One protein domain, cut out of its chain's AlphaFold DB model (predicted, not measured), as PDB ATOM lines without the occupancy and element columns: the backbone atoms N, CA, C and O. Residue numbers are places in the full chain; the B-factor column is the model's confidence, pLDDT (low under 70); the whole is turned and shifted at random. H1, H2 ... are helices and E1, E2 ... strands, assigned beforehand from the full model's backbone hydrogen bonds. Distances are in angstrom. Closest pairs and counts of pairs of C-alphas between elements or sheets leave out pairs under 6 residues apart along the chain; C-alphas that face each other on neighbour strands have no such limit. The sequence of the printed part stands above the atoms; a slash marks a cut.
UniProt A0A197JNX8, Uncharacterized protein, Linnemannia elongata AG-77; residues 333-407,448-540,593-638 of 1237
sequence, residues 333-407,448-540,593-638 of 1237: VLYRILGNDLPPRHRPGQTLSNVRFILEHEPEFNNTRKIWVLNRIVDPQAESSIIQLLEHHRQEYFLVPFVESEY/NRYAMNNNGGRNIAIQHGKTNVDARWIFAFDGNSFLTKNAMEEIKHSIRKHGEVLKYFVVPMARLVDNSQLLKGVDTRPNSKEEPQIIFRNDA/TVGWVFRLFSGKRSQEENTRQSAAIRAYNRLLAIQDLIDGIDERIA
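What this domain is: This is residues 333 to 407, 448 to 540 and 593 to 638 of the 1237 residues of an uncharacterized protein of Linnemannia elongata AG-77 (UniProt A0A197JNX8). A strongly twisted sheet of six strands curls round helix H5 on one face, while H2 covers E3 and E2 on the opposite face and H1 lies side by side with H2. H6 covers the sheet near its E5 edge, E5 runs on into E6, which makes a small second sheet with E8, and the long helix H9 lies off to one side, apart from the eight strands. The printed part has 214 residues, with named elements in the order E1, H1, E2, H2, E3, H3, H4, H5, E4, H6, E5, E6, H7, E7, E8, H8, H9. The large sheet is mixed, in the order E3, E2, E1, E4, E7, E5, and the class is mixed, helices and strands. The whole is compact, with a radius of gyration of the C-alphas of 17.3 A and spans of 56 by 40 by 32 A.

How they stand to each other: The large sheet runs from edge strand E3, residues 396 to 400, through E2, 368 to 375, E1, 333 to 338, E4, 473 to 478, and E7, 533 to 537, to edge strand E5, 504 to 507. E3 and E2 are parallel, with N 372 and O 396 at 2.9 A; E2 and E1 are parallel, with N 334 and O 369 at 2.8 A; E1 and E4 are parallel, with N 335 and O 475 at 3.0 A. E7 is antiparallel to E4, with N 474 and O 536 at 2.8 A, and to E5, with N 535 and O 505 at 2.8 A. The sheet curls round H5, residues 454 to 467; its closest C-alphas to E4 are those of Arg 458 and Ala 476, 5.8 A. On the opposite face from H5, H2, residues 380 to 392, lies over E3 and E2 at a height over the sheet of 10.4 A. H1, residues 350 to 361, only grazes the sheet; with residues 352 to 356 alone it touches H2, at a shallow tilt of 3 degrees, the same way, closest at the C-alphas of Leu 352 and Ile 386, 6.0 A. E1, H1, E2 and E2, H2, E3 are strand-helix-strand units, two parallel neighbour strands with a helix between, each with a right-handed crossover. H6, residues 485 to 498, lies over E7 at a height over the sheet of 9.4 A; E4, H6, E5 is a split unit, with E7 between its strands, and its crossover is left-handed. E6, residues 509 to 511, is parallel to E8, residues 597 to 599, with N 599 and O 510 at 2.8 A. H9, residues 612 to 638, touches H8, residues 605 to 608, at the C-alphas of Ser 614 and Gln 607, 4.7 A, with residues 614 to 618 alone. With residues 626 to 630 alone it only just touches H4, residues 448 to 452, with 3 pairs of C-alphas within 8 A, the closest Ile 626 and Asn 448 at 7.0 A. H3, residues 404 to 407, is near H9, and H7, residues 515 to 520, is near H1. Every O i to N i+4 pair is within hydrogen-bond range in H1, H2, H4, H6 and H9; H5 has 9 of 10, H7 has 0 of 2 but 3 of 3 O i to N i+3 pairs, and H3 and H8 are too short for such a pair.

Where its parts are: E1 begins at C-alpha 333, (-40.682, -6.696, 32.854). From first to last C-alpha E2 measures 21.7 A, H5 20.4 A, H6 20.1 A, H2 18.0 A and H1 16.2 A. H9 is the longest helix, 39.3 A, and ends at C-alpha 638, (-72.964, 17.817, 29.623).

The domain as a whole: The C-alphas of Lys 497 and Ala 638 are the two farthest apart, 56.2 A. Residues 408 to 447 and 541 to 592 are not printed; C-alphas 407 and 448 are 9.9 A apart, and C-alphas 540 and 593 are 16.5 A apart. The links E1 to H1 and H7 to E7 are long. The mean pLDDT of the printed part is 93.2, and residues 521 to 522 are under 70.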
ATOM      1  N   VAL A 333     -40.012  -7.935  33.254       98.00
ATOM      2  CA  VAL A 333     -40.682  -6.696  32.854       98.00
ATOM      3  C   VAL A 333     -41.413  -6.076  34.045       98.00
ATOM      4  O   VAL A 333     -42.232  -6.710  34.719       98.00
ATOM      5  N   LEU A 334     -41.076  -4.818  34.328       98.19
ATOM      6  CA  LEU A 334     -41.552  -4.043  35.463       98.19
ATOM      7  C   LEU A 334     -42.541  -2.983  34.990       98.19
ATOM      8  O   LEU A 334     -42.146  -1.936  34.479       98.19
ATOM      9  N   TYR A 335     -43.833  -3.245  35.194       98.44
ATOM     10  CA  TYR A 335     -44.874  -2.295  34.835       98.44
ATOM     11  C   TYR A 335     -45.125  -1.272  35.949       98.44
ATOM     12  O   TYR A 335     -45.063  -1.573  37.149       98.44
ATOM     13  N   ARG A 336     -45.444  -0.044  35.542       98.06
ATOM     14  CA  ARG A 336     -45.944   1.031  36.408       98.06
ATOM     15  C   ARG A 336     -47.277   1.524  35.856       98.06
ATOM     16  O   ARG A 336     -47.319   2.230  34.851       98.06
ATOM     17  N   ILE A 337     -48.372   1.125  36.500       98.25
ATOM     18  CA  ILE A 337     -49.729   1.425  36.020       98.25
ATOM     19  C   ILE A 337     -50.188   2.766  36.597       98.25
ATOM     20  O   ILE A 337     -50.499   2.872  37.787       98.25
ATOM     21  N   LEU A 338     -50.192   3.789  35.746       98.06
ATOM     22  CA  LEU A 338     -50.619   5.154  36.038       98.06
ATOM     23  C   LEU A 338     -52.110   5.320  35.764       98.06
ATOM     24  O   LEU A 338     -52.664   4.661  34.894       98.06
ATOM     25  N   GLY A 339     -52.751   6.235  36.482       96.38
ATOM     26  CA  GLY A 339     -54.154   6.572  36.284       96.38
ATOM     27  C   GLY A 339     -54.495   7.907  36.935       96.38
ATOM     28  O   GLY A 339     -53.621   8.589  37.482       96.38
ATOM     29  N   ASN A 340     -55.778   8.256  36.871       96.94
ATOM     30  CA  ASN A 340     -56.313   9.533  37.337       96.94
ATOM     31  C   ASN A 340     -55.896   9.892  38.769       96.94
ATOM     32  O   ASN A 340     -55.888   9.048  39.670       96.94
ATOM     33  N   ASP A 341     -55.608  11.176  38.987       94.62
ATOM     34  CA  ASP A 341     -55.550  11.716  40.339       94.62
ATOM     35  C   ASP A 341     -56.957  11.767  40.940       94.62
ATOM     36  O   ASP A 341     -57.932  12.110  40.276       94.62
ATOM     37  N   LEU A 342     -57.052  11.413  42.220       93.94
ATOM     38  CA  LEU A 342     -58.318  11.183  42.911       93.94
ATOM     39  C   LEU A 342     -58.425  12.085  44.153       93.94
ATOM     40  O   LEU A 342     -58.326  11.585  45.275       93.94
ATOM     41  N   PRO A 343     -58.564  13.417  44.032       91.19
ATOM     42  CA  PRO A 343     -58.899  14.260  45.181       91.19
ATOM     43  C   PRO A 343     -60.288  13.868  45.735       91.19
ATOM     44  O   PRO A 343     -61.152  13.508  44.946       91.19
ATOM     45  N   PRO A 344     -60.534  13.898  47.064       89.94
ATOM     46  CA  PRO A 344     -59.628  14.269  48.158       89.94
ATOM     47  C   PRO A 344     -58.725  13.125  48.670       89.94
ATOM     48  O   PRO A 344     -57.949  13.330  49.615       89.94
ATOM     49  N   ARG A 345     -58.801  11.916  48.088       91.25
ATOM     50  CA  ARG A 345     -57.925  10.776  48.428       91.25
ATOM     51  C   ARG A 345     -56.451  11.078  48.112       91.25
ATOM     52  O   ARG A 345     -55.598  10.687  48.907       91.25
ATOM     53  N   HIS A 346     -56.168  11.794  47.025       92.38
ATOM     54  CA  HIS A 346     -54.859  12.337  46.636       92.38
ATOM     55  C   HIS A 346     -54.810  13.874  46.784       92.38
ATOM     56  O   HIS A 346     -55.822  14.542  47.022       92.38
ATOM     57  N   ARG A 347     -53.617  14.458  46.627       92.38
ATOM     58  CA  ARG A 347     -53.420  15.862  46.221       92.38
ATOM     59  C   ARG A 347     -53.504  15.956  44.678       92.38
ATOM     60  O   ARG A 347     -53.085  15.006  44.030       92.38
ATOM     61  N   PRO A 348     -54.004  17.051  44.075       91.69
ATOM     62  CA  PRO A 348     -53.885  17.256  42.627       91.69
ATOM     63  C   PRO A 348     -52.414  17.297  42.175       91.69
ATOM     64  O   PRO A 348     -51.573  17.861  42.879       91.69
ATOM     65  N   GLY A 349     -52.104  16.692  41.026       93.38
ATOM     66  CA  GLY A 349     -50.739  16.574  40.498       93.38
ATOM     67  C   GLY A 349     -49.870  15.533  41.219       93.38
ATOM     68  O   GLY A 349     -48.650  15.521  41.045       93.38
ATOM     69  N   GLN A 350     -50.453  14.667  42.055       94.56
ATOM     70  CA  GLN A 350     -49.693  13.692  42.831       94.56
ATOM     71  C   GLN A 350     -49.258  12.483  42.001       94.56
ATOM     72  O   GLN A 350     -48.172  11.968  42.267       94.56
ATOM     73  N   THR A 351     -50.021  12.058  40.985       95.81
ATOM     74  CA  THR A 351     -49.545  11.031  40.037       95.81
ATOM     75  C   THR A 351     -48.262  11.510  39.352       95.81
ATOM     76  O   THR A 351     -47.235  10.847  39.478       95.81
ATOM     77  N   LEU A 352     -48.267  12.707  38.748       96.50
ATOM     78  CA  LEU A 352     -47.085  13.308  38.108       96.50
ATOM     79  C   LEU A 352     -45.912  13.476  39.095       96.50
ATOM     80  O   LEU A 352     -44.782  13.101  38.793       96.50
ATOM     81  N   SER A 353     -46.188  13.964  40.311       96.38
ATOM     82  CA  SER A 353     -45.183  14.111  41.375       96.38
ATOM     83  C   SER A 353     -44.566  12.780  41.827       96.38
ATOM     84  O   SER A 353     -43.415  12.776  42.261       96.38
ATOM     85  N   ASN A 354     -45.310  11.672  41.767       97.25
ATOM     86  CA  ASN A 354     -44.813  10.344  42.134       97.25
ATOM     87  C   ASN A 354     -44.073   9.671  40.968       97.25
ATOM     88  O   ASN A 354     -43.050   9.040  41.217       97.25
ATOM     89  N   VAL A 355     -44.526   9.850  39.718       97.94
ATOM     90  CA  VAL A 355     -43.782   9.434  38.511       97.94
ATOM     91  C   VAL A 355     -42.405  10.087  38.512       97.94
ATOM     92  O   VAL A 355     -41.401   9.384  38.494       97.94
ATOM     93  N   ARG A 356     -42.348  11.419  38.652       97.88
ATOM     94  CA  ARG A 356     -41.090  12.175  38.698       97.88
ATOM     95  C   ARG A 356     -40.125  11.641  39.762       97.88
ATOM     96  O   ARG A 356     -38.974  11.371  39.450       97.88
ATOM     97  N   PHE A 357     -40.606  11.405  40.985       97.56
ATOM     98  CA  PHE A 357     -39.776  10.868  42.070       97.56
ATOM     99  C   PHE A 357     -39.206   9.468  41.761       97.56
ATOM    100  O   PHE A 357     -38.081   9.168  42.152       97.56
ATOM    101  N   ILE A 358     -39.952   8.605  41.060       97.62
ATOM    102  CA  ILE A 358     -39.442   7.299  40.604       97.62
ATOM    103  C   ILE A 358     -38.359   7.503  39.534       97.62
ATOM    104  O   ILE A 358     -37.310   6.879  39.615       97.62
ATOM    105  N   LEU A 359     -38.572   8.403  38.572       97.56
ATOM    106  CA  LEU A 359     -37.632   8.660  37.473       97.56
ATOM    107  C   LEU A 359     -36.334   9.363  37.900       97.56
ATOM    108  O   LEU A 359     -35.309   9.206  37.243       97.56
ATOM    109  N   GLU A 360     -36.372  10.141  38.982       96.62
ATOM    110  CA  GLU A 360     -35.203  10.837  39.532       96.62
ATOM    111  C   GLU A 360     -34.412   9.981  40.544       96.62
ATOM    112  O   GLU A 360     -33.254  10.304  40.826       96.62
ATOM    113  N   HIS A 361     -35.006   8.920  41.119       96.00
ATOM    114  CA  HIS A 361     -34.431   8.219  42.282       96.00
ATOM    115  C   HIS A 361     -34.580   6.683  42.336       96.00
ATOM    116  O   HIS A 361     -33.924   6.066  43.176       96.00
ATOM    117  N   GLU A 362     -35.421   6.031  41.522       95.62
ATOM    118  CA  GLU A 362     -35.510   4.559  41.509       95.62
ATOM    119  C   GLU A 362     -34.340   3.982  40.690       95.62
ATOM    120  O   GLU A 362     -34.235   4.288  39.501       95.62
ATOM    121  N   PRO A 363     -33.457   3.151  41.276       93.44
ATOM    122  CA  PRO A 363     -32.273   2.659  40.577       93.44
ATOM    123  C   PRO A 363     -32.632   1.800  39.357       93.44
ATOM    124  O   PRO A 363     -33.717   1.217  39.270       93.44
ATOM    125  N   GLU A 364     -31.697   1.687  38.416       93.88
ATOM    126  CA  GLU A 364     -31.811   0.707  37.338       93.88
ATOM    127  C   GLU A 364     -31.439  -0.703  37.798       93.88
ATOM    128  O   GLU A 364     -30.634  -0.908  38.710       93.88
ATOM    129  N   PHE A 365     -32.067  -1.693  37.165       95.12
ATOM    130  CA  PHE A 365     -32.033  -3.083  37.598       95.12
ATOM    131  C   PHE A 365     -31.577  -3.992  36.446       95.12
ATOM    132  O   PHE A 365     -32.194  -4.012  35.386       95.12
ATOM    133  N   ASN A 366     -30.530  -4.797  36.656       90.81
ATOM    134  CA  ASN A 366     -30.013  -5.689  35.606       90.81
ATOM    135  C   ASN A 366     -31.060  -6.727  35.140       90.81
ATOM    136  O   ASN A 366     -31.811  -7.231  35.976       90.81
ATOM    137  N   ASN A 367     -31.101  -7.059  33.846       91.38
ATOM    138  CA  ASN A 367     -32.120  -7.921  33.211       91.38
ATOM    139  C   ASN A 367     -33.570  -7.486  33.542       91.38
ATOM    140  O   ASN A 367     -34.433  -8.303  33.866       91.38
ATOM    141  N   THR A 368     -33.858  -6.179  33.551       95.94
ATOM    142  CA  THR A 368     -35.195  -5.651  33.876       95.94
ATOM    143  C   THR A 368     -35.581  -4.482  32.973       95.94
ATOM    144  O   THR A 368     -34.931  -3.443  32.995       95.94
ATOM    145  N   ARG A 369     -36.671  -4.629  32.211       95.81
ATOM    146  CA  ARG A 369     -37.249  -3.576  31.354       95.81
ATOM    147  C   ARG A 369     -38.369  -2.855  32.110       95.81
ATOM    148  O   ARG A 369     -39.288  -3.516  32.591       95.81
ATOM    149  N   LYS A 370     -38.304  -1.526  32.236       96.88
ATOM    150  CA  LYS A 370     -39.350  -0.696  32.869       96.88
ATOM    151  C   LYS A 370     -40.325  -0.195  31.796       96.88
ATOM    152  O   LYS A 370     -39.874   0.370  30.807       96.88
ATOM    153  N   ILE A 371     -41.635  -0.393  31.979       98.00
ATOM    154  CA  ILE A 371     -42.672   0.068  31.032       98.00
ATOM    155  C   ILE A 371     -43.831   0.729  31.791       98.00
ATOM    156  O   ILE A 371     -44.361   0.183  32.762       98.00
ATOM    157  N   TRP A 372     -44.262   1.901  31.336       98.50
ATOM    158  CA  TRP A 372     -45.333   2.676  31.963       98.50
ATOM    159  C   TRP A 372     -46.663   2.496  31.216       98.50
ATOM    160  O   TRP A 372     -46.713   2.504  29.990       98.50
ATOM    161  N   VAL A 373     -47.761   2.327  31.955       98.50
ATOM    162  CA  VAL A 373     -49.105   2.139  31.382       98.50
ATOM    163  C   VAL A 373     -49.973   3.320  31.779       98.50
ATOM    164  O   VAL A 373     -50.291   3.466  32.959       98.50
ATOM    165  N   LEU A 374     -50.362   4.161  30.822       98.44
ATOM    166  CA  LEU A 374     -51.245   5.303  31.074       98.44
ATOM    167  C   LEU A 374     -52.692   4.824  30.927       98.44
ATOM    168  O   LEU A 374     -53.205   4.659  29.821       98.44
ATOM    169  N   ASN A 375     -53.329   4.512  32.057       98.31
ATOM    170  CA  ASN A 375     -54.623   3.842  32.099       98.31
ATOM    171  C   ASN A 375     -55.778   4.844  32.228       98.31
ATOM    172  O   ASN A 375     -56.103   5.281  33.335       98.31
ATOM    173  N   ARG A 376     -56.409   5.159  31.090       97.69
ATOM    174  CA  ARG A 376     -57.623   5.980  30.952       97.69
ATOM    175  C   ARG A 376     -57.545   7.295  31.715       97.69
ATOM    176  O   ARG A 376     -58.411   7.610  32.533       97.69
ATOM    177  N   ILE A 377     -56.483   8.054  31.457       97.69
ATOM    178  CA  ILE A 377     -56.325   9.382  32.038       97.69
ATOM    179  C   ILE A 377     -57.387  10.295  31.409       97.69
ATOM    180  O   ILE A 377     -57.535  10.382  30.197       97.69
ATOM    181  N   VAL A 378     -58.212  10.893  32.264       96.75
ATOM    182  CA  VAL A 378     -59.438  11.609  31.890       96.75
ATOM    183  C   VAL A 378     -59.134  13.041  31.468       96.75
ATOM    184  O   VAL A 378     -59.857  13.596  30.640       96.75
ATOM    185  N   ASP A 379     -58.100  13.652  32.046       95.38
ATOM    186  CA  ASP A 379     -57.628  15.002  31.737       95.38
ATOM    187  C   ASP A 379     -56.459  14.963  30.728       95.38
ATOM    188  O   ASP A 379     -55.373  14.496  31.089       95.38
ATOM    189  N   PRO A 380     -56.633  15.492  29.498       94.56
ATOM    190  CA  PRO A 380     -55.569  15.549  28.497       94.56
ATOM    191  C   PRO A 380     -54.345  16.367  28.930       94.56
ATOM    192  O   PRO A 380     -53.241  16.096  28.460       94.56
ATOM    193  N   GLN A 381     -54.498  17.356  29.825       95.44
ATOM    194  CA  GLN A 381     -53.357  18.140  30.310       95.44
ATOM    195  C   GLN A 381     -52.488  17.312  31.262       95.44
ATOM    196  O   GLN A 381     -51.265  17.280  31.105       95.44
ATOM    197  N   ALA A 382     -53.103  16.584  32.201       95.56
ATOM    198  CA  ALA A 382     -52.407  15.616  33.044       95.56
ATOM    199  C   ALA A 382     -51.773  14.474  32.229       95.56
ATOM    200  O   ALA A 382     -50.633  14.104  32.506       95.56
ATOM    201  N   GLU A 383     -52.468  13.944  31.215       97.31
ATOM    202  CA  GLU A 383     -51.935  12.896  30.335       97.31
ATOM    203  C   GLU A 383     -50.700  13.385  29.562       97.31
ATOM    204  O   GLU A 383     -49.627  12.793  29.683       97.31
ATOM    205  N   SER A 384     -50.805  14.525  28.867       97.56
ATOM    206  CA  SER A 384     -49.687  15.125  28.126       97.56
ATOM    207  C   SER A 384     -48.500  15.479  29.033       97.56
ATOM    208  O   SER A 384     -47.353  15.230  28.670       97.56
ATOM    209  N   SER A 385     -48.755  15.973  30.251       97.94
ATOM    210  CA  SER A 385     -47.698  16.277  31.231       97.94
ATOM    211  C   SER A 385     -46.943  15.027  31.701       97.94
ATOM    212  O   SER A 385     -45.748  15.095  31.986       97.94
ATOM    213  N   ILE A 386     -47.627  13.882  31.797       98.25
ATOM    214  CA  ILE A 386     -47.011  12.594  32.143       98.25
ATOM    215  C   ILE A 386     -46.221  12.046  30.946       98.25
ATOM    216  O   ILE A 386     -45.099  11.588  31.142       98.25
ATOM    217  N   ILE A 387     -46.762  12.141  29.726       98.50
ATOM    218  CA  ILE A 387     -46.074  11.735  28.487       98.50
ATOM    219  C   ILE A 387     -44.753  12.499  28.330       98.50
ATOM    220  O   ILE A 387     -43.699  11.871  28.291       98.50
ATOM    221  N   GLN A 388     -44.783  13.835  28.367       98.31
ATOM    222  CA  GLN A 388     -43.588  14.677  28.213       98.31
ATOM    223  C   GLN A 388     -42.504  14.361  29.259       98.31
ATOM    224  O   GLN A 388     -41.310  14.381  28.956       98.31
ATOM    225  N   LEU A 389     -42.903  14.038  30.496       98.50
ATOM    226  CA  LEU A 389     -41.978  13.625  31.553       98.50
ATOM    227  C   LEU A 389     -41.348  12.248  31.267       98.50
ATOM    228  O   LEU A 389     -40.153  12.062  31.490       98.50
ATOM    229  N   LEU A 390     -42.130  11.287  30.770       98.44
ATOM    230  CA  LEU A 390     -41.637   9.957  30.404       98.44
ATOM    231  C   LEU A 390     -40.690  10.026  29.197       98.44
ATOM    232  O   LEU A 390     -39.605   9.448  29.249       98.44
ATOM    233  N   GLU A 391     -41.043  10.792  28.166       98.06
ATOM    234  CA  GLU A 391     -40.207  11.045  26.986       98.06
ATOM    235  C   GLU A 391     -38.886  11.738  27.357       98.06
ATOM    236  O   GLU A 391     -37.819  11.317  26.904       98.06
ATOM    237  N   HIS A 392     -38.921  12.739  28.249       97.94
ATOM    238  CA  HIS A 392     -37.721  13.420  28.748       97.94
ATOM    239  C   HIS A 392     -36.739  12.452  29.434       97.94
ATOM    240  O   HIS A 392     -35.533  12.510  29.191       97.94
ATOM    241  N   HIS A 393     -37.256  11.509  30.230       97.81
ATOM    242  CA  HIS A 393     -36.475  10.433  30.857       97.81
ATOM    243  C   HIS A 393     -36.311   9.184  29.959       97.81
ATOM    244  O   HIS A 393     -35.881   8.133  30.446       97.81
ATOM    245  N   ARG A 394     -36.636   9.282  28.658       97.38
ATOM    246  CA  ARG A 394     -36.522   8.223  27.632       97.38
ATOM    247  C   ARG A 394     -37.158   6.888  28.041       97.38
ATOM    248  O   ARG A 394     -36.603   5.820  27.794       97.38
ATOM    249  N   GLN A 395     -38.302   6.959  28.709       97.38
ATOM    250  CA  GLN A 395     -39.018   5.805  29.238       97.38
ATOM    251  C   GLN A 395     -39.960   5.197  28.204       97.38
ATOM    252  O   GLN A 395     -40.664   5.910  27.492       97.38
ATOM    253  N   GLU A 396     -40.048   3.870  28.192       97.06
ATOM    254  CA  GLU A 396     -41.058   3.166  27.410       97.06
ATOM    255  C   GLU A 396     -42.441   3.286  28.057       97.06
ATOM    256  O   GLU A 396     -42.605   3.023  29.253       97.06
ATOM    257  N   TYR A 397     -43.459   3.622  27.269       97.94
ATOM    258  CA  TYR A 397     -44.841   3.657  27.735       97.94
ATOM    259  C   TYR A 397     -45.827   3.254  26.639       97.94
ATOM    260  O   TYR A 397     -45.503   3.273  25.452       97.94
ATOM    261  N   PHE A 398     -47.055   2.920  27.036       96.81
ATOM    262  CA  PHE A 398     -48.189   2.837  26.118       96.81
ATOM    263  C   PHE A 398     -49.475   3.382  26.751       96.81
ATOM    264  O   PHE A 398     -49.612   3.473  27.977       96.81
ATOM    265  N   LEU A 399     -50.416   3.770  25.889       97.50
ATOM    266  CA  LEU A 399     -51.680   4.400  26.265       97.50
ATOM    267  C   LEU A 399     -52.823   3.379  26.263       97.50
ATOM    268  O   LEU A 399     -52.943   2.564  25.350       97.50
ATOM    269  N   VAL A 400     -53.709   3.473  27.252       97.75
ATOM    270  CA  VAL A 400     -55.044   2.863  27.228       97.75
ATOM    271  C   VAL A 400     -56.039   4.027  27.288       97.75
ATOM    272  O   VAL A 400     -56.363   4.472  28.390       97.75
ATOM    273  N   PRO A 401     -56.477   4.585  26.146       97.38
ATOM    274  CA  PRO A 401     -57.161   5.877  26.111       97.38
ATOM    275  C   PRO A 401     -58.526   5.850  26.810       97.38
ATOM    276  O   PRO A 401     -59.238   4.840  26.799       97.38
ATOM    277  N   PHE A 402     -58.915   6.987  27.392       97.88
ATOM    278  CA  PHE A 402     -60.293   7.227  27.814       97.88
ATOM    279  C   PHE A 402     -61.135   7.592  26.580       97.88
ATOM    280  O   PHE A 402     -60.933   8.646  25.981       97.88
ATOM    281  N   VAL A 403     -62.079   6.730  26.195       97.00
ATOM    282  CA  VAL A 403     -62.932   6.927  25.012       97.00
ATOM    283  C   VAL A 403     -64.340   7.307  25.460       97.00
ATOM    284  O   VAL A 403     -65.052   6.508  26.069       97.00
ATOM    285  N   GLU A 404     -64.750   8.536  25.155       95.62
ATOM    286  CA  GLU A 404     -65.992   9.119  25.677       95.62
ATOM    287  C   GLU A 404     -67.259   8.382  25.209       95.62
ATOM    288  O   GLU A 404     -68.172   8.174  26.005       95.62
ATOM    289  N   SER A 405     -67.294   7.909  23.960       94.69
ATOM    290  CA  SER A 405     -68.414   7.121  23.425       94.69
ATOM    291  C   SER A 405     -68.568   5.763  24.118       94.69
ATOM    292  O   SER A 405     -69.688   5.339  24.384       94.69
ATOM    293  N   GLU A 406     -67.469   5.090  24.473       96.06
ATOM    294  CA  GLU A 406     -67.516   3.836  25.238       96.06
ATOM    295  C   GLU A 406     -67.884   4.066  26.707       96.06
ATOM    296  O   GLU A 406     -68.544   3.225  27.318       96.06
ATOM    297  N   TYR A 407     -67.496   5.212  27.268       96.94
ATOM    298  CA  TYR A 407     -67.909   5.632  28.604       96.94
ATOM    299  C   TYR A 407     -69.417   5.940  28.677       96.94
ATOM    300  O   TYR A 407     -70.073   5.531  29.632       96.94
ATOM    301  N   ASN A 448     -67.313   3.286  37.189       97.25
ATOM    302  CA  ASN A 448     -66.070   3.123  37.969       97.25
ATOM    303  C   ASN A 448     -65.133   2.094  37.309       97.25
ATOM    304  O   ASN A 448     -63.949   2.378  37.089       97.25
ATOM    305  N   ARG A 449     -65.661   0.924  36.915       96.62
ATOM    306  CA  ARG A 449     -64.915  -0.076  36.130       96.62
ATOM    307  C   ARG A 449     -64.371   0.521  34.837       96.62
ATOM    308  O   ARG A 449     -63.225   0.239  34.498       96.62
ATOM    309  N   TYR A 450     -65.131   1.383  34.160       98.06
ATOM    310  CA  TYR A 450     -64.649   2.065  32.967       98.06
ATOM    311  C   TYR A 450     -63.595   3.138  33.273       98.06
ATOM    312  O   TYR A 450     -62.486   3.048  32.749       98.06
ATOM    313  N   ALA A 451     -63.915   4.150  34.084       97.50
ATOM    314  CA  ALA A 451     -63.108   5.366  34.216       97.50
ATOM    315  C   ALA A 451     -61.834   5.181  35.057       97.50
ATOM    316  O   ALA A 451     -60.824   5.834  34.801       97.50
ATOM    317  N   MET A 452     -61.846   4.276  36.043       96.38
ATOM    318  CA  MET A 452     -60.669   3.980  36.873       96.38
ATOM    319  C   MET A 452     -59.924   2.734  36.388       96.38
ATOM    320  O   MET A 452     -58.735   2.598  36.667       96.38
ATOM    321  N   ASN A 453     -60.623   1.809  35.713       97.00
ATOM    322  CA  ASN A 453     -60.087   0.625  35.027       97.00
ATOM    323  C   ASN A 453     -58.983  -0.137  35.788       97.00
ATOM    324  O   ASN A 453     -58.035  -0.641  35.189       97.00
ATOM    325  N   ASN A 454     -59.061  -0.199  37.121       95.50
ATOM    326  CA  ASN A 454     -57.913  -0.555  37.963       95.50
ATOM    327  C   ASN A 454     -57.418  -1.993  37.725       95.50
ATOM    328  O   ASN A 454     -56.221  -2.235  37.598       95.50
ATOM    329  N   ASN A 455     -58.343  -2.950  37.617       96.44
ATOM    330  CA  ASN A 455     -58.001  -4.335  37.284       96.44
ATOM    331  C   ASN A 455     -57.813  -4.559  35.777       96.44
ATOM    332  O   ASN A 455     -57.006  -5.403  35.403       96.44
ATOM    333  N   GLY A 456     -58.474  -3.779  34.914       96.88
ATOM    334  CA  GLY A 456     -58.243  -3.835  33.470       96.88
ATOM    335  C   GLY A 456     -56.824  -3.404  33.101       96.88
ATOM    336  O   GLY A 456     -56.128  -4.159  32.436       96.88
ATOM    337  N   GLY A 457     -56.333  -2.276  33.624       96.88
ATOM    338  CA  GLY A 457     -54.948  -1.825  33.430       96.88
ATOM    339  C   GLY A 457     -53.905  -2.833  33.932       96.88
ATOM    340  O   GLY A 457     -52.892  -3.051  33.272       96.88
ATOM    341  N   ARG A 458     -54.180  -3.525  35.049       97.75
ATOM    342  CA  ARG A 458     -53.337  -4.634  35.539       97.75
ATOM    343  C   ARG A 458     -53.355  -5.843  34.605       97.75
ATOM    344  O   ARG A 458     -52.295  -6.389  34.319       97.75
ATOM    345  N   ASN A 459     -54.522  -6.243  34.106       97.81
ATOM    346  CA  ASN A 459     -54.640  -7.363  33.172       97.81
ATOM    347  C   ASN A 459     -54.025  -7.040  31.801       97.81
ATOM    348  O   ASN A 459     -53.397  -7.909  31.210       97.81
ATOM    349  N   ILE A 460     -54.130  -5.792  31.328       97.19
ATOM    350  CA  ILE A 460     -53.466  -5.307  30.110       97.19
ATOM    351  C   ILE A 460     -51.939  -5.347  30.281       97.19
ATOM    352  O   ILE A 460     -51.247  -5.843  29.397       97.19
ATOM    353  N   ALA A 461     -51.409  -4.912  31.431       97.12
ATOM    354  CA  ALA A 461     -49.981  -5.024  31.743       97.12
ATOM    355  C   ALA A 461     -49.502  -6.489  31.789       97.12
ATOM    356  O   ALA A 461     -48.456  -6.814  31.229       97.12
ATOM    357  N   ILE A 462     -50.284  -7.393  32.398       96.88
ATOM    358  CA  ILE A 462     -50.003  -8.839  32.380       96.88
ATOM    359  C   ILE A 462     -50.000  -9.366  30.940       96.88
ATOM    360  O   ILE A 462     -49.045 -10.028  30.548       96.88
ATOM    361  N   GLN A 463     -51.020  -9.047  30.141       96.25
ATOM    362  CA  GLN A 463     -51.140  -9.546  28.772       96.25
ATOM    363  C   GLN A 463     -49.996  -9.045  27.882       96.25
ATOM    364  O   GLN A 463     -49.323  -9.862  27.263       96.25
ATOM    365  N   HIS A 464     -49.701  -7.742  27.890       96.00
ATOM    366  CA  HIS A 464     -48.562  -7.165  27.165       96.00
ATOM    367  C   HIS A 464     -47.229  -7.796  27.612       96.00
ATOM    368  O   HIS A 464     -46.357  -8.073  26.791       96.00
ATOM    369  N   GLY A 465     -47.080  -8.096  28.908       94.81
ATOM    370  CA  GLY A 465     -45.931  -8.826  29.449       94.81
ATOM    371  C   GLY A 465     -45.798 -10.271  28.965       94.81
ATOM    372  O   GLY A 465     -44.689 -10.789  28.987       94.81
ATOM    373  N   LYS A 466     -46.889 -10.903  28.512       93.62
ATOM    374  CA  LYS A 466     -46.878 -12.246  27.913       93.62
ATOM    375  C   LYS A 466     -46.645 -12.221  26.404       93.62
ATOM    376  O   LYS A 466     -45.882 -13.035  25.902       93.62
ATOM    377  N   THR A 467     -47.318 -11.322  25.678       92.38
ATOM    378  CA  THR A 467     -47.368 -11.348  24.202       92.38
ATOM    379  C   THR A 467     -46.394 -10.408  23.501       92.38
ATOM    380  O   THR A 467     -46.104 -10.620  22.328       92.38
ATOM    381  N   ASN A 468     -45.900  -9.366  24.175       90.44
ATOM    382  CA  ASN A 468     -45.127  -8.285  23.543       90.44
ATOM    383  C   ASN A 468     -43.745  -8.068  24.181       90.44
ATOM    384  O   ASN A 468     -42.984  -7.206  23.734       90.44
ATOM    385  N   VAL A 469     -43.405  -8.836  25.219       88.00
ATOM    386  CA  VAL A 469     -42.106  -8.768  25.895       88.00
ATOM    387  C   VAL A 469     -41.569 -10.178  26.122       88.00
ATOM    388  O   VAL A 469     -42.231 -11.010  26.732       88.00
ATOM    389  N   ASP A 470     -40.348 -10.420  25.650       84.69
ATOM    390  CA  ASP A 470     -39.579 -11.652  25.859       84.69
ATOM    391  C   ASP A 470     -39.043 -11.674  27.309       84.69
ATOM    392  O   ASP A 470     -37.873 -11.400  27.572       84.69
ATOM    393  N   ALA A 471     -39.958 -11.842  28.273       92.44
ATOM    394  CA  ALA A 471     -39.684 -11.792  29.708       92.44
ATOM    395  C   ALA A 471     -40.400 -12.914  30.471       92.44
ATOM    396  O   ALA A 471     -41.612 -13.110  30.346       92.44
ATOM    397  N   ARG A 472     -39.657 -13.624  31.326       95.19
ATOM    398  CA  ARG A 472     -40.184 -14.730  32.138       95.19
ATOM    399  C   ARG A 472     -41.029 -14.248  33.317       95.19
ATOM    400  O   ARG A 472     -41.923 -14.978  33.748       95.19
ATOM    401  N   TRP A 473     -40.772 -13.042  33.823       97.56
ATOM    402  CA  TRP A 473     -41.409 -12.501  35.028       97.56
ATOM    403  C   TRP A 473     -42.043 -11.131  34.796       97.56
ATOM    404  O   TRP A 473     -41.411 -10.210  34.285       97.56
ATOM    405  N   ILE A 474     -43.294 -10.982  35.228       98.06
ATOM    406  CA  ILE A 474     -44.140  -9.820  34.960       98.06
ATOM    407  C   ILE A 474     -44.579  -9.191  36.287       98.06
ATOM    408  O   ILE A 474     -45.324  -9.785  37.070       98.06
ATOM    409  N   PHE A 475     -44.109  -7.972  36.556       97.94
ATOM    410  CA  PHE A 475     -44.378  -7.238  37.794       97.94
ATOM    411  C   PHE A 475     -45.445  -6.162  37.513       97.94
ATOM    412  O   PHE A 475     -45.125  -5.019  37.185       97.94
ATOM    413  N   ALA A 476     -46.728  -6.522  37.616       96.25
ATOM    414  CA  ALA A 476     -47.862  -5.637  37.315       96.25
ATOM    415  C   ALA A 476     -48.207  -4.701  38.497       96.25
ATOM    416  O   ALA A 476     -49.227  -4.874  39.168       96.25
ATOM    417  N   PHE A 477     -47.320  -3.748  38.804       97.12
ATOM    418  CA  PHE A 477     -47.381  -2.946  40.036       97.12
ATOM    419  C   PHE A 477     -48.193  -1.643  39.888       97.12
ATOM    420  O   PHE A 477     -48.186  -0.984  38.843       97.12
ATOM    421  N   ASP A 478     -48.841  -1.226  40.985       93.75
ATOM    422  CA  ASP A 478     -49.489   0.091  41.090       93.75
ATOM    423  C   ASP A 478     -48.455   1.209  40.822       93.75
ATOM    424  O   ASP A 478     -47.370   1.192  41.407       93.75
ATOM    425  N   GLY A 479     -48.777   2.215  40.004       94.19
ATOM    426  CA  GLY A 479     -47.810   3.211  39.514       94.19
ATOM    427  C   GLY A 479     -47.168   4.148  40.549       94.19
ATOM    428  O   GLY A 479     -46.242   4.869  40.204       94.19
ATOM    429  N   ASN A 480     -47.606   4.127  41.815       94.88
ATOM    430  CA  ASN A 480     -46.936   4.819  42.927       94.88
ATOM    431  C   ASN A 480     -46.099   3.872  43.816       94.88
ATOM    432  O   ASN A 480     -45.873   4.161  44.995       94.88
ATOM    433  N   SER A 481     -45.683   2.728  43.267       96.25
ATOM    434  CA  SER A 481     -44.766   1.770  43.893       96.25
ATOM    435  C   SER A 481     -43.313   2.115  43.556       96.25
ATOM    436  O   SER A 481     -43.004   2.382  42.398       96.25
ATOM    437  N   PHE A 482     -42.431   2.065  44.551       96.31
ATOM    438  CA  PHE A 482     -40.999   2.342  44.441       96.31
ATOM    439  C   PHE A 482     -40.196   1.150  44.979       96.31
ATOM    440  O   PHE A 482     -40.415   0.716  46.117       96.31
ATOM    441  N   LEU A 483     -39.273   0.622  44.175       95.75
ATOM    442  CA  LEU A 483     -38.362  -0.461  44.554       95.75
ATOM    443  C   LEU A 483     -36.969   0.085  44.874       95.75
ATOM    444  O   LEU A 483     -36.373   0.810  44.087       95.75
ATOM    445  N   THR A 484     -36.416  -0.308  46.016       95.06
ATOM    446  CA  THR A 484     -35.002  -0.077  46.328       95.06
ATOM    447  C   THR A 484     -34.119  -1.195  45.766       95.06
ATOM    448  O   THR A 484     -34.612  -2.217  45.273       95.06
ATOM    449  N   LYS A 485     -32.793  -1.019  45.835       93.50
ATOM    450  CA  LYS A 485     -31.835  -2.007  45.328       93.50
ATOM    451  C   LYS A 485     -31.915  -3.314  46.123       93.50
ATOM    452  O   LYS A 485     -32.126  -4.365  45.517       93.50
ATOM    453  N   ASN A 486     -31.854  -3.247  47.455       94.31
ATOM    454  CA  ASN A 486     -31.887  -4.443  48.304       94.31
ATOM    455  C   ASN A 486     -33.219  -5.206  48.156       94.31
ATOM    456  O   ASN A 486     -33.236  -6.439  48.135       94.31
ATOM    457  N   ALA A 487     -34.331  -4.483  47.973       95.06
ATOM    458  CA  ALA A 487     -35.642  -5.073  47.710       95.06
ATOM    459  C   ALA A 487     -35.662  -5.906  46.416       95.06
ATOM    460  O   ALA A 487     -36.128  -7.047  46.422       95.06
ATOM    461  N   MET A 488     -35.141  -5.357  45.311       96.06
ATOM    462  CA  MET A 488     -35.058  -6.069  44.032       96.06
ATOM    463  C   MET A 488     -34.084  -7.257  44.097       96.06
ATOM    464  O   MET A 488     -34.342  -8.296  43.489       96.06
ATOM    465  N   GLU A 489     -32.986  -7.142  44.845       95.00
ATOM    466  CA  GLU A 489     -32.014  -8.229  45.011       95.00
ATOM    467  C   GLU A 489     -32.588  -9.416  45.811       95.00
ATOM    468  O   GLU A 489     -32.390 -10.562  45.400       95.00
ATOM    469  N   GLU A 490     -33.395  -9.184  46.859       95.31
ATOM    470  CA  GLU A 490     -34.116 -10.270  47.553       95.31
ATOM    471  C   GLU A 490     -35.142 -10.959  46.633       95.31
ATOM    472  O   GLU A 490     -35.262 -12.191  46.633       95.31
ATOM    473  N   ILE A 491     -35.862 -10.181  45.812       96.44
ATOM    474  CA  ILE A 491     -36.816 -10.716  44.830       96.44
ATOM    475  C   ILE A 491     -36.080 -11.597  43.809       96.44
ATOM    476  O   ILE A 491     -36.477 -12.743  43.601       96.44
ATOM    477  N   LYS A 492     -34.969 -11.120  43.231       95.81
ATOM    478  CA  LYS A 492     -34.165 -11.874  42.251       95.81
ATOM    479  C   LYS A 492     -33.535 -13.132  42.841       95.81
ATOM    480  O   LYS A 492     -33.601 -14.187  42.216       95.81
ATOM    481  N   HIS A 493     -33.000 -13.073  44.062       95.25
ATOM    482  CA  HIS A 493     -32.525 -14.270  44.766       95.25
ATOM    483  C   HIS A 493     -33.646 -15.308  44.947       95.25
ATOM    484  O   HIS A 493     -33.439 -16.503  44.734       95.25
ATOM    485  N   SER A 494     -34.853 -14.856  45.297       94.56
ATOM    486  CA  SER A 494     -36.004 -15.742  45.500       94.56
ATOM    487  C   SER A 494     -36.537 -16.340  44.195       94.56
ATOM    488  O   SER A 494     -36.890 -17.520  44.178       94.56
ATOM    489  N   ILE A 495     -36.534 -15.565  43.105       94.38
ATOM    490  CA  ILE A 495     -36.855 -16.024  41.746       94.38
ATOM    491  C   ILE A 495     -35.875 -17.122  41.311       94.38
ATOM    492  O   ILE A 495     -36.323 -18.214  40.980       94.38
ATOM    493  N   ARG A 496     -34.556 -16.902  41.416       94.06
ATOM    494  CA  ARG A 496     -33.534 -17.925  41.098       94.06
ATOM    495  C   ARG A 496     -33.737 -19.228  41.873       94.06
ATOM    496  O   ARG A 496     -33.543 -20.311  41.335       94.06
ATOM    497  N   LYS A 497     -34.112 -19.127  43.152       94.38
ATOM    498  CA  LYS A 497     -34.206 -20.275  44.067       94.38
ATOM    499  C   LYS A 497     -35.508 -21.079  43.946       94.38
ATOM    500  O   LYS A 497     -35.538 -22.236  44.356       94.38
ATOM    501  N   HIS A 498     -36.591 -20.472  43.456       93.62
ATOM    502  CA  HIS A 498     -37.930 -21.076  43.507       93.62
ATOM    503  C   HIS A 498     -38.759 -20.933  42.218       93.62
ATOM    504  O   HIS A 498     -39.804 -21.570  42.099       93.62
ATOM    505  N   GLY A 499     -38.314 -20.124  41.256       91.88
ATOM    506  CA  GLY A 499     -39.082 -19.737  40.071       91.88
ATOM    507  C   GLY A 499     -39.311 -20.838  39.032       91.88
ATOM    508  O   GLY A 499     -40.164 -20.671  38.163       91.88
ATOM    509  N   GLU A 500     -38.618 -21.975  39.137       90.88
ATOM    510  CA  GLU A 500     -38.915 -23.179  38.345       90.88
ATOM    511  C   GLU A 500     -40.241 -23.835  38.762       90.88
ATOM    512  O   GLU A 500     -40.993 -24.315  37.914       90.88
ATOM    513  N   VAL A 501     -40.572 -23.790  40.056       90.44
ATOM    514  CA  VAL A 501     -41.787 -24.407  40.618       90.44
ATOM    515  C   VAL A 501     -42.902 -23.374  40.786       90.44
ATOM    516  O   VAL A 501     -44.029 -23.601  40.356       90.44
ATOM    517  N   LEU A 502     -42.595 -22.220  41.386       91.94
ATOM    518  CA  LEU A 502     -43.596 -21.209  41.726       91.94
ATOM    519  C   LEU A 502     -43.974 -20.362  40.504       91.94
ATOM    520  O   LEU A 502     -43.104 -19.776  39.858       91.94
ATOM    521  N   LYS A 503     -45.280 -20.220  40.237       92.88
ATOM    522  CA  LYS A 503     -45.803 -19.280  39.225       92.88
ATOM    523  C   LYS A 503     -46.059 -17.868  39.771       92.88
ATOM    524  O   LYS A 503     -46.184 -16.930  38.984       92.88
ATOM    525  N   TYR A 504     -46.122 -17.701  41.097       94.44
ATOM    526  CA  TYR A 504     -46.514 -16.446  41.746       94.44
ATOM    527  C   TYR A 504     -45.563 -16.043  42.878       94.44
ATOM    528  O   TYR A 504     -45.183 -16.856  43.722       94.44
ATOM    529  N   PHE A 505     -45.247 -14.752  42.958       96.06
ATOM    530  CA  PHE A 505     -44.554 -14.167  44.105       96.06
ATOM    531  C   PHE A 505     -45.319 -12.950  44.636       96.06
ATOM    532  O   PHE A 505     -45.865 -12.157  43.873       96.06
ATOM    533  N   VAL A 506     -45.363 -12.800  45.959       95.56
ATOM    534  CA  VAL A 506     -46.120 -11.748  46.651       95.56
ATOM    535  C   VAL A 506     -45.138 -10.782  47.301       95.56
ATOM    536  O   VAL A 506     -44.283 -11.202  48.078       95.56
ATOM    537  N   VAL A 507     -45.252  -9.488  47.001       96.94
ATOM    538  CA  VAL A 507     -44.297  -8.464  47.453       96.94
ATOM    539  C   VAL A 507     -44.953  -7.557  48.499       96.94
ATOM    540  O   VAL A 507     -45.831  -6.763  48.141       96.94
ATOM    541  N   PRO A 508     -44.572  -7.655  49.789       95.31
ATOM    542  CA  PRO A 508     -45.121  -6.828  50.863       95.31
ATOM    543  C   PRO A 508     -44.958  -5.331  50.599       95.31
ATOM    544  O   PRO A 508     -43.906  -4.886  50.149       95.31
ATOM    545  N   MET A 509     -45.991  -4.545  50.910       93.62
ATOM    546  CA  MET A 509     -46.009  -3.100  50.668       93.62
ATOM    547  C   MET A 509     -46.016  -2.300  51.981       93.62
ATOM    548  O   MET A 509     -46.695  -2.679  52.940       93.62
ATOM    549  N   ALA A 510     -45.318  -1.162  52.003       91.62
ATOM    550  CA  ALA A 510     -45.330  -0.210  53.119       91.62
ATOM    551  C   ALA A 510     -45.490   1.245  52.637       91.62
ATOM    552  O   ALA A 510     -44.736   1.700  51.776       91.62
ATOM    553  N   ARG A 511     -46.453   1.996  53.191       90.31
ATOM    554  CA  ARG A 511     -46.601   3.446  52.964       90.31
ATOM    555  C   ARG A 511     -45.429   4.253  53.489       90.31
ATOM    556  O   ARG A 511     -45.003   4.091  54.630       90.31
ATOM    557  N   LEU A 512     -45.048   5.240  52.689       90.00
ATOM    558  CA  LEU A 512     -44.299   6.397  53.142       90.00
ATOM    559  C   LEU A 512     -45.258   7.531  53.519       90.00
ATOM    560  O   LEU A 512     -46.204   7.850  52.796       90.00
ATOM    561  N   VAL A 513     -44.979   8.160  54.659       87.50
ATOM    562  CA  VAL A 513     -45.627   9.415  55.088       87.50
ATOM    563  C   VAL A 513     -44.898  10.634  54.492       87.50
ATOM    564  O   VAL A 513     -45.457  11.724  54.426       87.50
ATOM    565  N   ASP A 514     -43.661  10.432  54.034       88.69
ATOM    566  CA  ASP A 514     -42.809  11.384  53.325       88.69
ATOM    567  C   ASP A 514     -41.814  10.594  52.451       88.69
ATOM    568  O   ASP A 514     -41.152   9.679  52.946       88.69
ATOM    569  N   ASN A 515     -41.697  10.940  51.166       92.06
ATOM    570  CA  ASN A 515     -40.792  10.264  50.233       92.06
ATOM    571  C   ASN A 515     -39.303  10.525  50.560       92.06
ATOM    572  O   ASN A 515     -38.458   9.699  50.217       92.06
ATOM    573  N   SER A 516     -38.962  11.611  51.277       88.94
ATOM    574  CA  SER A 516     -37.568  11.940  51.641       88.94
ATOM    575  C   SER A 516     -36.896  10.890  52.537       88.94
ATOM    576  O   SER A 516     -35.676  10.893  52.693       88.94
ATOM    577  N   GLN A 517     -37.680   9.980  53.123       87.06
ATOM    578  CA  GLN A 517     -37.198   8.861  53.934       87.06
ATOM    579  C   GLN A 517     -36.334   7.887  53.114       87.06
ATOM    580  O   GLN A 517     -35.345   7.380  53.636       87.06
ATOM    581  N   LEU A 518     -36.639   7.698  51.823       88.12
ATOM    582  CA  LEU A 518     -35.845   6.862  50.911       88.12
ATOM    583  C   LEU A 518     -34.456   7.461  50.643       88.12
ATOM    584  O   LEU A 518     -33.459   6.745  50.618       88.12
ATOM    585  N   LEU A 519     -34.380   8.788  50.518       87.12
ATOM    586  CA  LEU A 519     -33.137   9.518  50.240       87.12
ATOM    587  C   LEU A 519     -32.171   9.545  51.438       87.12
ATOM    588  O   LEU A 519     -31.018   9.938  51.296       87.12
ATOM    589  N   LYS A 520     -32.626   9.121  52.625       82.81
ATOM    590  CA  LYS A 520     -31.846   9.089  53.875       82.81
ATOM    591  C   LYS A 520     -31.136   7.746  54.115       82.81
ATOM    592  O   LYS A 520     -30.669   7.493  55.220       82.81
ATOM    593  N   GLY A 521     -31.046   6.892  53.090       63.09
ATOM    594  CA  GLY A 521     -30.172   5.711  53.072       63.09
ATOM    595  C   GLY A 521     -30.677   4.476  53.828       63.09
ATOM    596  O   GLY A 521     -29.941   3.501  53.950       63.09
ATOM    597  N   VAL A 522     -31.919   4.475  54.321       64.12
ATOM    598  CA  VAL A 522     -32.492   3.337  55.064       64.12
ATOM    599  C   VAL A 522     -33.101   2.310  54.097       64.12
ATOM    600  O   VAL A 522     -34.314   2.113  54.057       64.12
ATOM    601  N   ASP A 523     -32.256   1.641  53.305       75.81
ATOM    602  CA  ASP A 523     -32.666   0.514  52.446       75.81
ATOM    603  C   ASP A 523     -32.774  -0.795  53.256       75.81
ATOM    604  O   ASP A 523     -32.044  -1.767  53.043       75.81
ATOM    605  N   THR A 524     -33.664  -0.795  54.253       82.75
ATOM    606  CA  THR A 524     -33.951  -1.946  55.121       82.75
ATOM    607  C   THR A 524     -35.411  -2.378  54.993       82.75
ATOM    608  O   THR A 524     -36.290  -1.589  54.639       82.75
ATOM    609  N   ARG A 525     -35.685  -3.659  55.267       88.69
ATOM    610  CA  ARG A 525     -37.010  -4.258  55.065       88.69
ATOM    611  C   ARG A 525     -38.058  -3.661  56.026       88.69
ATOM    612  O   ARG A 525     -37.946  -3.863  57.236       88.69
ATOM    613  N   PRO A 526     -39.108  -2.982  55.529       87.94
ATOM    614  CA  PRO A 526     -40.092  -2.308  56.366       87.94
ATOM    615  C   PRO A 526     -41.167  -3.267  56.902       87.94
ATOM    616  O   PRO A 526     -41.545  -4.248  56.254       87.94
ATOM    617  N   ASN A 527     -41.738  -2.928  58.065       83.88
ATOM    618  CA  ASN A 527     -42.874  -3.639  58.664       83.88
ATOM    619  C   ASN A 527     -44.147  -3.442  57.814       83.88
ATOM    620  O   ASN A 527     -44.905  -2.484  57.983       83.88
ATOM    621  N   SER A 528     -44.341  -4.352  56.864       81.12
ATOM    622  CA  SER A 528     -45.307  -4.239  55.773       81.12
ATOM    623  C   SER A 528     -46.645  -4.879  56.150       81.12
ATOM    624  O   SER A 528     -46.834  -6.083  55.996       81.12
ATOM    625  N   LYS A 529     -47.584  -4.069  56.658       78.69
ATOM    626  CA  LYS A 529     -48.928  -4.509  57.098       78.69
ATOM    627  C   LYS A 529     -50.039  -4.249  56.069       78.69
ATOM    628  O   LYS A 529     -51.211  -4.194  56.436       78.69
ATOM    629  N   GLU A 530     -49.688  -4.015  54.807       83.56
ATOM    630  CA  GLU A 530     -50.627  -3.561  53.774       83.56
ATOM    631  C   GLU A 530     -50.896  -4.590  52.674       83.56
ATOM    632  O   GLU A 530     -50.211  -5.600  52.562       83.56
ATOM    633  N   GLU A 531     -51.893  -4.284  51.839       88.00
ATOM    634  CA  GLU A 531     -52.208  -4.994  50.597       88.00
ATOM    635  C   GLU A 531     -50.960  -5.060  49.680       88.00
ATOM    636  O   GLU A 531     -50.537  -4.016  49.171       88.00
ATOM    637  N   PRO A 532     -50.348  -6.243  49.474       93.88
ATOM    638  CA  PRO A 532     -49.093  -6.393  48.732       93.88
ATOM    639  C   PRO A 532     -49.247  -6.150  47.218       93.88
ATOM    640  O   PRO A 532     -50.345  -5.924  46.704       93.88
ATOM    641  N   GLN A 533     -48.133  -6.210  46.485       96.19
ATOM    642  CA  GLN A 533     -48.122  -6.389  45.027       96.19
ATOM    643  C   GLN A 533     -47.958  -7.877  44.662       96.19
ATOM    644  O   GLN A 533     -47.597  -8.692  45.515       96.19
ATOM    645  N   ILE A 534     -48.216  -8.230  43.400       96.19
ATOM    646  CA  ILE A 534     -48.089  -9.598  42.874       96.19
ATOM    647  C   ILE A 534     -47.168  -9.582  41.647       96.19
ATOM    648  O   ILE A 534     -47.279  -8.703  40.789       96.19
ATOM    649  N   ILE A 535     -46.272 -10.563  41.583       97.31
ATOM    650  CA  ILE A 535     -45.432 -10.910  40.436       97.31
ATOM    651  C   ILE A 535     -45.971 -12.211  39.838       97.31
ATOM    652  O   ILE A 535     -46.287 -13.152  40.571       97.31
ATOM    653  N   PHE A 536     -46.027 -12.261  38.513       96.62
ATOM    654  CA  PHE A 536     -46.524 -13.383  37.724       96.62
ATOM    655  C   PHE A 536     -45.374 -13.971  36.900       96.62
ATOM    656  O   PHE A 536     -44.576 -13.216  36.340       96.62
ATOM    657  N   ARG A 537     -45.290 -15.296  36.786       95.25
ATOM    658  CA  ARG A 537     -44.516 -15.949  35.719       95.25
ATOM    659  C   ARG A 537     -45.275 -15.812  34.389       95.25
ATOM    660  O   ARG A 537     -46.495 -15.658  34.395       95.25
ATOM    661  N   ASN A 538     -44.584 -15.843  33.252       94.81
ATOM    662  CA  ASN A 538     -45.198 -15.648  31.929       94.81
ATOM    663  C   ASN A 538     -46.344 -16.658  31.656       94.81
ATOM    664  O   ASN A 538     -47.426 -16.283  31.208       94.81
ATOM    665  N   ASP A 539     -46.166 -17.913  32.076       92.25
ATOM    666  CA  ASP A 539     -47.145 -19.008  32.006       92.25
ATOM    667  C   ASP A 539     -48.151 -19.045  33.184       92.25
ATOM    668  O   ASP A 539     -48.788 -20.073  33.421       92.25
ATOM    669  N   ALA A 540     -48.289 -17.972  33.967       92.19
ATOM    670  CA  ALA A 540     -49.288 -17.877  35.032       92.19
ATOM    671  C   ALA A 540     -50.679 -17.551  34.464       92.19
ATOM    672  O   ALA A 540     -50.853 -16.548  33.772       92.19
ATOM    673  N   THR A 593     -43.893 -15.186  49.571       93.88
ATOM    674  CA  THR A 593     -43.701 -13.791  49.987       93.88
ATOM    675  C   THR A 593     -42.219 -13.423  49.915       93.88
ATOM    676  O   THR A 593     -41.398 -14.102  50.531       93.88
ATOM    677  N   VAL A 594     -41.869 -12.375  49.163       95.19
ATOM    678  CA  VAL A 594     -40.478 -12.013  48.822       95.19
ATOM    679  C   VAL A 594     -40.275 -10.498  48.776       95.19
ATOM    680  O   VAL A 594     -41.177  -9.754  48.396       95.19
ATOM    681  N   GLY A 595     -39.083 -10.035  49.156       95.12
ATOM    682  CA  GLY A 595     -38.692  -8.624  49.123       95.12
ATOM    683  C   GLY A 595     -39.654  -7.687  49.857       95.12
ATOM    684  O   GLY A 595     -40.266  -8.041  50.872       95.12
ATOM    685  N   TRP A 596     -39.757  -6.464  49.349       95.56
ATOM    686  CA  TRP A 596     -40.724  -5.451  49.761       95.56
ATOM    687  C   TRP A 596     -40.868  -4.395  48.659       95.56
ATOM    688  O   TRP A 596     -40.110  -4.387  47.693       95.56
ATOM    689  N   VAL A 597     -41.834  -3.491  48.796       95.62
ATOM    690  CA  VAL A 597     -41.980  -2.325  47.920       95.62
ATOM    691  C   VAL A 597     -42.556  -1.142  48.695       95.62
ATOM    692  O   VAL A 597     -43.476  -1.286  49.504       95.62
ATOM    693  N   PHE A 598     -42.015   0.050  48.467       94.69
ATOM    694  CA  PHE A 598     -42.500   1.260  49.121       94.69
ATOM    695  C   PHE A 598     -43.650   1.868  48.327       94.69
ATOM    696  O   PHE A 598     -43.592   1.979  47.105       94.69
ATOM    697  N   ARG A 599     -44.705   2.292  49.021       94.06
ATOM    698  CA  ARG A 599     -45.792   3.063  48.424       94.06
ATOM    699  C   ARG A 599     -45.539   4.546  48.657       94.06
ATOM    700  O   ARG A 599     -45.638   5.010  49.794       94.06
ATOM    701  N   LEU A 600     -45.275   5.276  47.576       95.06
ATOM    702  CA  LEU A 600     -45.050   6.717  47.610       95.06
ATOM    703  C   LEU A 600     -46.289   7.478  48.095       95.06
ATOM    704  O   LEU A 600     -47.436   7.077  47.858       95.06
ATOM    705  N   PHE A 601     -46.025   8.596  48.760       93.31
ATOM    706  CA  PHE A 601     -46.986   9.450  49.443       93.31
ATOM    707  C   PHE A 601     -48.127   9.944  48.525       93.31
ATOM    708  O   PHE A 601     -47.893  10.397  47.405       93.31
ATOM    709  N   SER A 602     -49.379   9.918  49.002       89.44
ATOM    710  CA  SER A 602     -50.541  10.488  48.276       89.44
ATOM    711  C   SER A 602     -50.753  12.000  48.476       89.44
ATOM    712  O   SER A 602     -51.789  12.539  48.082       89.44
ATOM    713  N   GLY A 603     -49.802  12.715  49.088       88.81
ATOM    714  CA  GLY A 603     -49.929  14.157  49.343       88.81
ATOM    715  C   GLY A 603     -50.872  14.513  50.505       88.81
ATOM    716  O   GLY A 603     -51.283  15.666  50.629       88.81
ATOM    717  N   LYS A 604     -51.264  13.533  51.337       88.69
ATOM    718  CA  LYS A 604     -52.284  13.666  52.394       88.69
ATOM    719  C   LYS A 604     -51.859  12.944  53.687       88.69
ATOM    720  O   LYS A 604     -52.264  11.811  53.926       88.69
ATOM    721  N   ARG A 605     -51.068  13.604  54.545       86.56
ATOM    722  CA  ARG A 605     -50.437  13.008  55.751       86.56
ATOM    723  C   ARG A 605     -51.388  12.210  56.651       86.56
ATOM    724  O   ARG A 605     -51.132  11.036  56.899       86.56
ATOM    725  N   SER A 606     -52.518  12.798  57.041       86.00
ATOM    726  CA  SER A 606     -53.536  12.157  57.895       86.00
ATOM    727  C   SER A 606     -54.132  10.865  57.317       86.00
ATOM    728  O   SER A 606     -54.718  10.071  58.055       86.00
ATOM    729  N   GLN A 607     -53.978  10.629  56.011       87.94
ATOM    730  CA  GLN A 607     -54.418   9.412  55.337       87.94
ATOM    731  C   GLN A 607     -53.332   8.340  55.228       87.94
ATOM    732  O   GLN A 607     -53.683   7.216  54.903       87.94
ATOM    733  N   GLU A 608     -52.049   8.605  55.476       84.12
ATOM    734  CA  GLU A 608     -50.980   7.622  55.186       84.12
ATOM    735  C   GLU A 608     -50.378   6.973  56.438       84.12
ATOM    736  O   GLU A 608     -49.727   5.937  56.337       84.12
ATOM    737  N   GLU A 609     -50.678   7.501  57.624       83.19
ATOM    738  CA  GLU A 609     -50.305   6.894  58.904       83.19
ATOM    739  C   GLU A 609     -50.979   5.519  59.109       83.19
ATOM    740  O   GLU A 609     -52.075   5.233  58.603       83.19
ATOM    741  N   ASN A 610     -50.325   4.637  59.869       80.94
ATOM    742  CA  ASN A 610     -50.780   3.259  60.092       80.94
ATOM    743  C   ASN A 610     -51.754   3.149  61.285       80.94
ATOM    744  O   ASN A 610     -51.577   2.328  62.183       80.94
ATOM    745  N   THR A 611     -52.773   4.016  61.316       84.75
ATOM    746  CA  THR A 611     -53.803   4.050  62.369       84.75
ATOM    747  C   THR A 611     -55.168   3.595  61.840       84.75
ATOM    748  O   THR A 611     -55.470   3.712  60.648       84.75
ATOM    749  N   ARG A 612     -56.048   3.121  62.738       83.06
ATOM    750  CA  ARG A 612     -57.446   2.780  62.403       83.06
ATOM    751  C   ARG A 612     -58.239   4.002  61.914       83.06
ATOM    752  O   ARG A 612     -59.094   3.854  61.046       83.06
ATOM    753  N   GLN A 613     -57.931   5.197  62.426       83.50
ATOM    754  CA  GLN A 613     -58.551   6.452  61.987       83.50
ATOM    755  C   GLN A 613     -58.127   6.801  60.556       83.50
ATOM    756  O   GLN A 613     -58.981   6.966  59.689       83.50
ATOM    757  N   SER A 614     -56.823   6.799  60.265       83.56
ATOM    758  CA  SER A 614     -56.297   7.019  58.912       83.56
ATOM    759  C   SER A 614     -56.835   5.989  57.920       83.56
ATOM    760  O   SER A 614     -57.211   6.357  56.813       83.56
ATOM    761  N   ALA A 615     -56.966   4.717  58.314       83.75
ATOM    762  CA  ALA A 615     -57.593   3.685  57.485       83.75
ATOM    763  C   ALA A 615     -59.073   3.980  57.161       83.75
ATOM    764  O   ALA A 615     -59.490   3.789  56.017       83.75
ATOM    765  N   ALA A 616     -59.849   4.491  58.123       81.75
ATOM    766  CA  ALA A 616     -61.231   4.914  57.892       81.75
ATOM    767  C   ALA A 616     -61.308   6.138  56.958       81.75
ATOM    768  O   ALA A 616     -62.081   6.124  56.001       81.75
ATOM    769  N   ILE A 617     -60.449   7.146  57.159       84.06
ATOM    770  CA  ILE A 617     -60.372   8.334  56.291       84.06
ATOM    771  C   ILE A 617     -59.932   7.939  54.867       84.06
ATOM    772  O   ILE A 617     -60.525   8.412  53.900       84.06
ATOM    773  N   ARG A 618     -58.967   7.013  54.710       86.00
ATOM    774  CA  ARG A 618     -58.574   6.433  53.405       86.00
ATOM    775  C   ARG A 618     -59.752   5.785  52.680       86.00
ATOM    776  O   ARG A 618     -59.829   5.883  51.459       86.00
ATOM    777  N   ALA A 619     -60.619   5.075  53.404       85.00
ATOM    778  CA  ALA A 619     -61.788   4.423  52.821       85.00
ATOM    779  C   ALA A 619     -62.852   5.450  52.409       85.00
ATOM    780  O   ALA A 619     -63.291   5.434  51.264       85.00
ATOM    781  N   TYR A 620     -63.193   6.375  53.306       85.62
ATOM    782  CA  TYR A 620     -64.176   7.439  53.089       85.62
ATOM    783  C   TYR A 620     -63.786   8.370  51.931       85.62
ATOM    784  O   TYR A 620     -64.517   8.464  50.948       85.62
ATOM    785  N   ASN A 621     -62.584   8.959  51.968       89.31
ATOM    786  CA  ASN A 621     -62.106   9.866  50.917       89.31
ATOM    787  C   ASN A 621     -61.962   9.182  49.551       89.31
ATOM    788  O   ASN A 621     -61.946   9.873  48.535       89.31
ATOM    789  N   ARG A 622     -61.848   7.845  49.503       90.56
ATOM    790  CA  ARG A 622     -61.865   7.101  48.240       90.56
ATOM    791  C   ARG A 622     -63.267   7.049  47.631       90.56
ATOM    792  O   ARG A 622     -63.374   7.254  46.433       90.56
ATOM    793  N   LEU A 623     -64.305   6.791  48.430       89.31
ATOM    794  CA  LEU A 623     -65.696   6.779  47.950       89.31
ATOM    795  C   LEU A 623     -66.084   8.162  47.403       89.31
ATOM    796  O   LEU A 623     -66.648   8.251  46.319       89.31
ATOM    797  N   LEU A 624     -65.667   9.233  48.091       86.94
ATOM    798  CA  LEU A 624     -65.840  10.605  47.602       86.94
ATOM    799  C   LEU A 624     -65.095  10.849  46.285       86.94
ATOM    800  O   LEU A 624     -65.704  11.293  45.326       86.94
ATOM    801  N   ALA A 625     -63.813  10.479  46.193       91.25
ATOM    802  CA  ALA A 625     -63.039  10.674  44.964       91.25
ATOM    803  C   ALA A 625     -63.537   9.833  43.767       91.25
ATOM    804  O   ALA A 625     -63.299  10.200  42.621       91.25
ATOM    805  N   ILE A 626     -64.214   8.705  44.024       92.38
ATOM    806  CA  ILE A 626     -64.905   7.909  42.998       92.38
ATOM    807  C   ILE A 626     -66.100   8.693  42.447       92.38
ATOM    808  O   ILE A 626     -66.219   8.838  41.231       92.38
ATOM    809  N   GLN A 627     -66.936   9.235  43.336       89.50
ATOM    810  CA  GLN A 627     -68.083  10.059  42.965       89.50
ATOM    811  C   GLN A 627     -67.652  11.365  42.273       89.50
ATOM    812  O   GLN A 627     -68.111  11.650  41.173       89.50
ATOM    813  N   ASP A 628     -66.741  12.137  42.876       89.69
ATOM    814  CA  ASP A 628     -66.298  13.446  42.374       89.69
ATOM    815  C   ASP A 628     -65.676  13.369  40.969       89.69
ATOM    816  O   ASP A 628     -65.843  14.307  40.180       89.69
ATOM    817  N   LEU A 629     -64.987  12.260  40.649       94.25
ATOM    818  CA  LEU A 629     -64.448  11.993  39.314       94.25
ATOM    819  C   LEU A 629     -65.559  11.661  38.312       94.25
ATOM    820  O   LEU A 629     -65.585  12.260  37.243       94.25
ATOM    821  N   ILE A 630     -66.471  10.737  38.633       95.38
ATOM    822  CA  ILE A 630     -67.511  10.303  37.681       95.38
ATOM    823  C   ILE A 630     -68.534  11.420  37.435       95.38
ATOM    824  O   ILE A 630     -68.785  11.760  36.281       95.38
ATOM    825  N   ASP A 631     -69.014  12.082  38.492       91.75
ATOM    826  CA  ASP A 631     -69.876  13.267  38.374       91.75
ATOM    827  C   ASP A 631     -69.169  14.406  37.614       91.75
ATOM    828  O   ASP A 631     -69.810  15.185  36.911       91.75
ATOM    829  N   GLY A 632     -67.839  14.505  37.730       92.94
ATOM    830  CA  GLY A 632     -67.027  15.459  36.974       92.94
ATOM    831  C   GLY A 632     -66.851  15.106  35.496       92.94
ATOM    832  O   GLY A 632     -66.763  16.014  34.671       92.94
ATOM    833  N   ILE A 633     -66.836  13.818  35.141       95.56
ATOM    834  CA  ILE A 633     -66.863  13.365  33.744       95.56
ATOM    835  C   ILE A 633     -68.241  13.654  33.142       95.56
ATOM    836  O   ILE A 633     -68.311  14.290  32.093       95.56
ATOM    837  N   ASP A 634     -69.321  13.241  33.812       94.44
ATOM    838  CA  ASP A 634     -70.688  13.428  33.311       94.44
ATOM    839  C   ASP A 634     -71.046  14.917  33.175       94.44
ATOM    840  O   ASP A 634     -71.619  15.304  32.153       94.44
ATOM    841  N   GLU A 635     -70.621  15.768  34.123       93.25
ATOM    842  CA  GLU A 635     -70.697  17.229  33.985       93.25
ATOM    843  C   GLU A 635     -69.883  17.722  32.782       93.25
ATOM    844  O   GLU A 635     -70.404  18.474  31.963       93.25
ATOM    845  N   ARG A 636     -68.612  17.323  32.639       93.69
ATOM    846  CA  ARG A 636     -67.753  17.812  31.546       93.69
ATOM    847  C   ARG A 636     -68.313  17.468  30.164       93.69
ATOM    848  O   ARG A 636     -68.139  18.251  29.233       93.69
ATOM    849  N   ILE A 637     -68.982  16.323  30.032       94.31
ATOM    850  CA  ILE A 637     -69.690  15.936  28.808       94.31
ATOM    851  C   ILE A 637     -70.937  16.812  28.623       94.31
ATOM    852  O   ILE A 637     -71.103  17.405  27.559       94.31
ATOM    853  N   ALA A 638     -71.764  16.978  29.662       91.94
ATOM    854  CA  ALA A 638     -72.964  17.817  29.623       91.94
ATOM    855  C   ALA A 638     -72.672  19.276  29.232       91.94
ATOM    856  O   ALA A 638     -73.364  19.849  28.392       91.94
TER     857      ALA A 638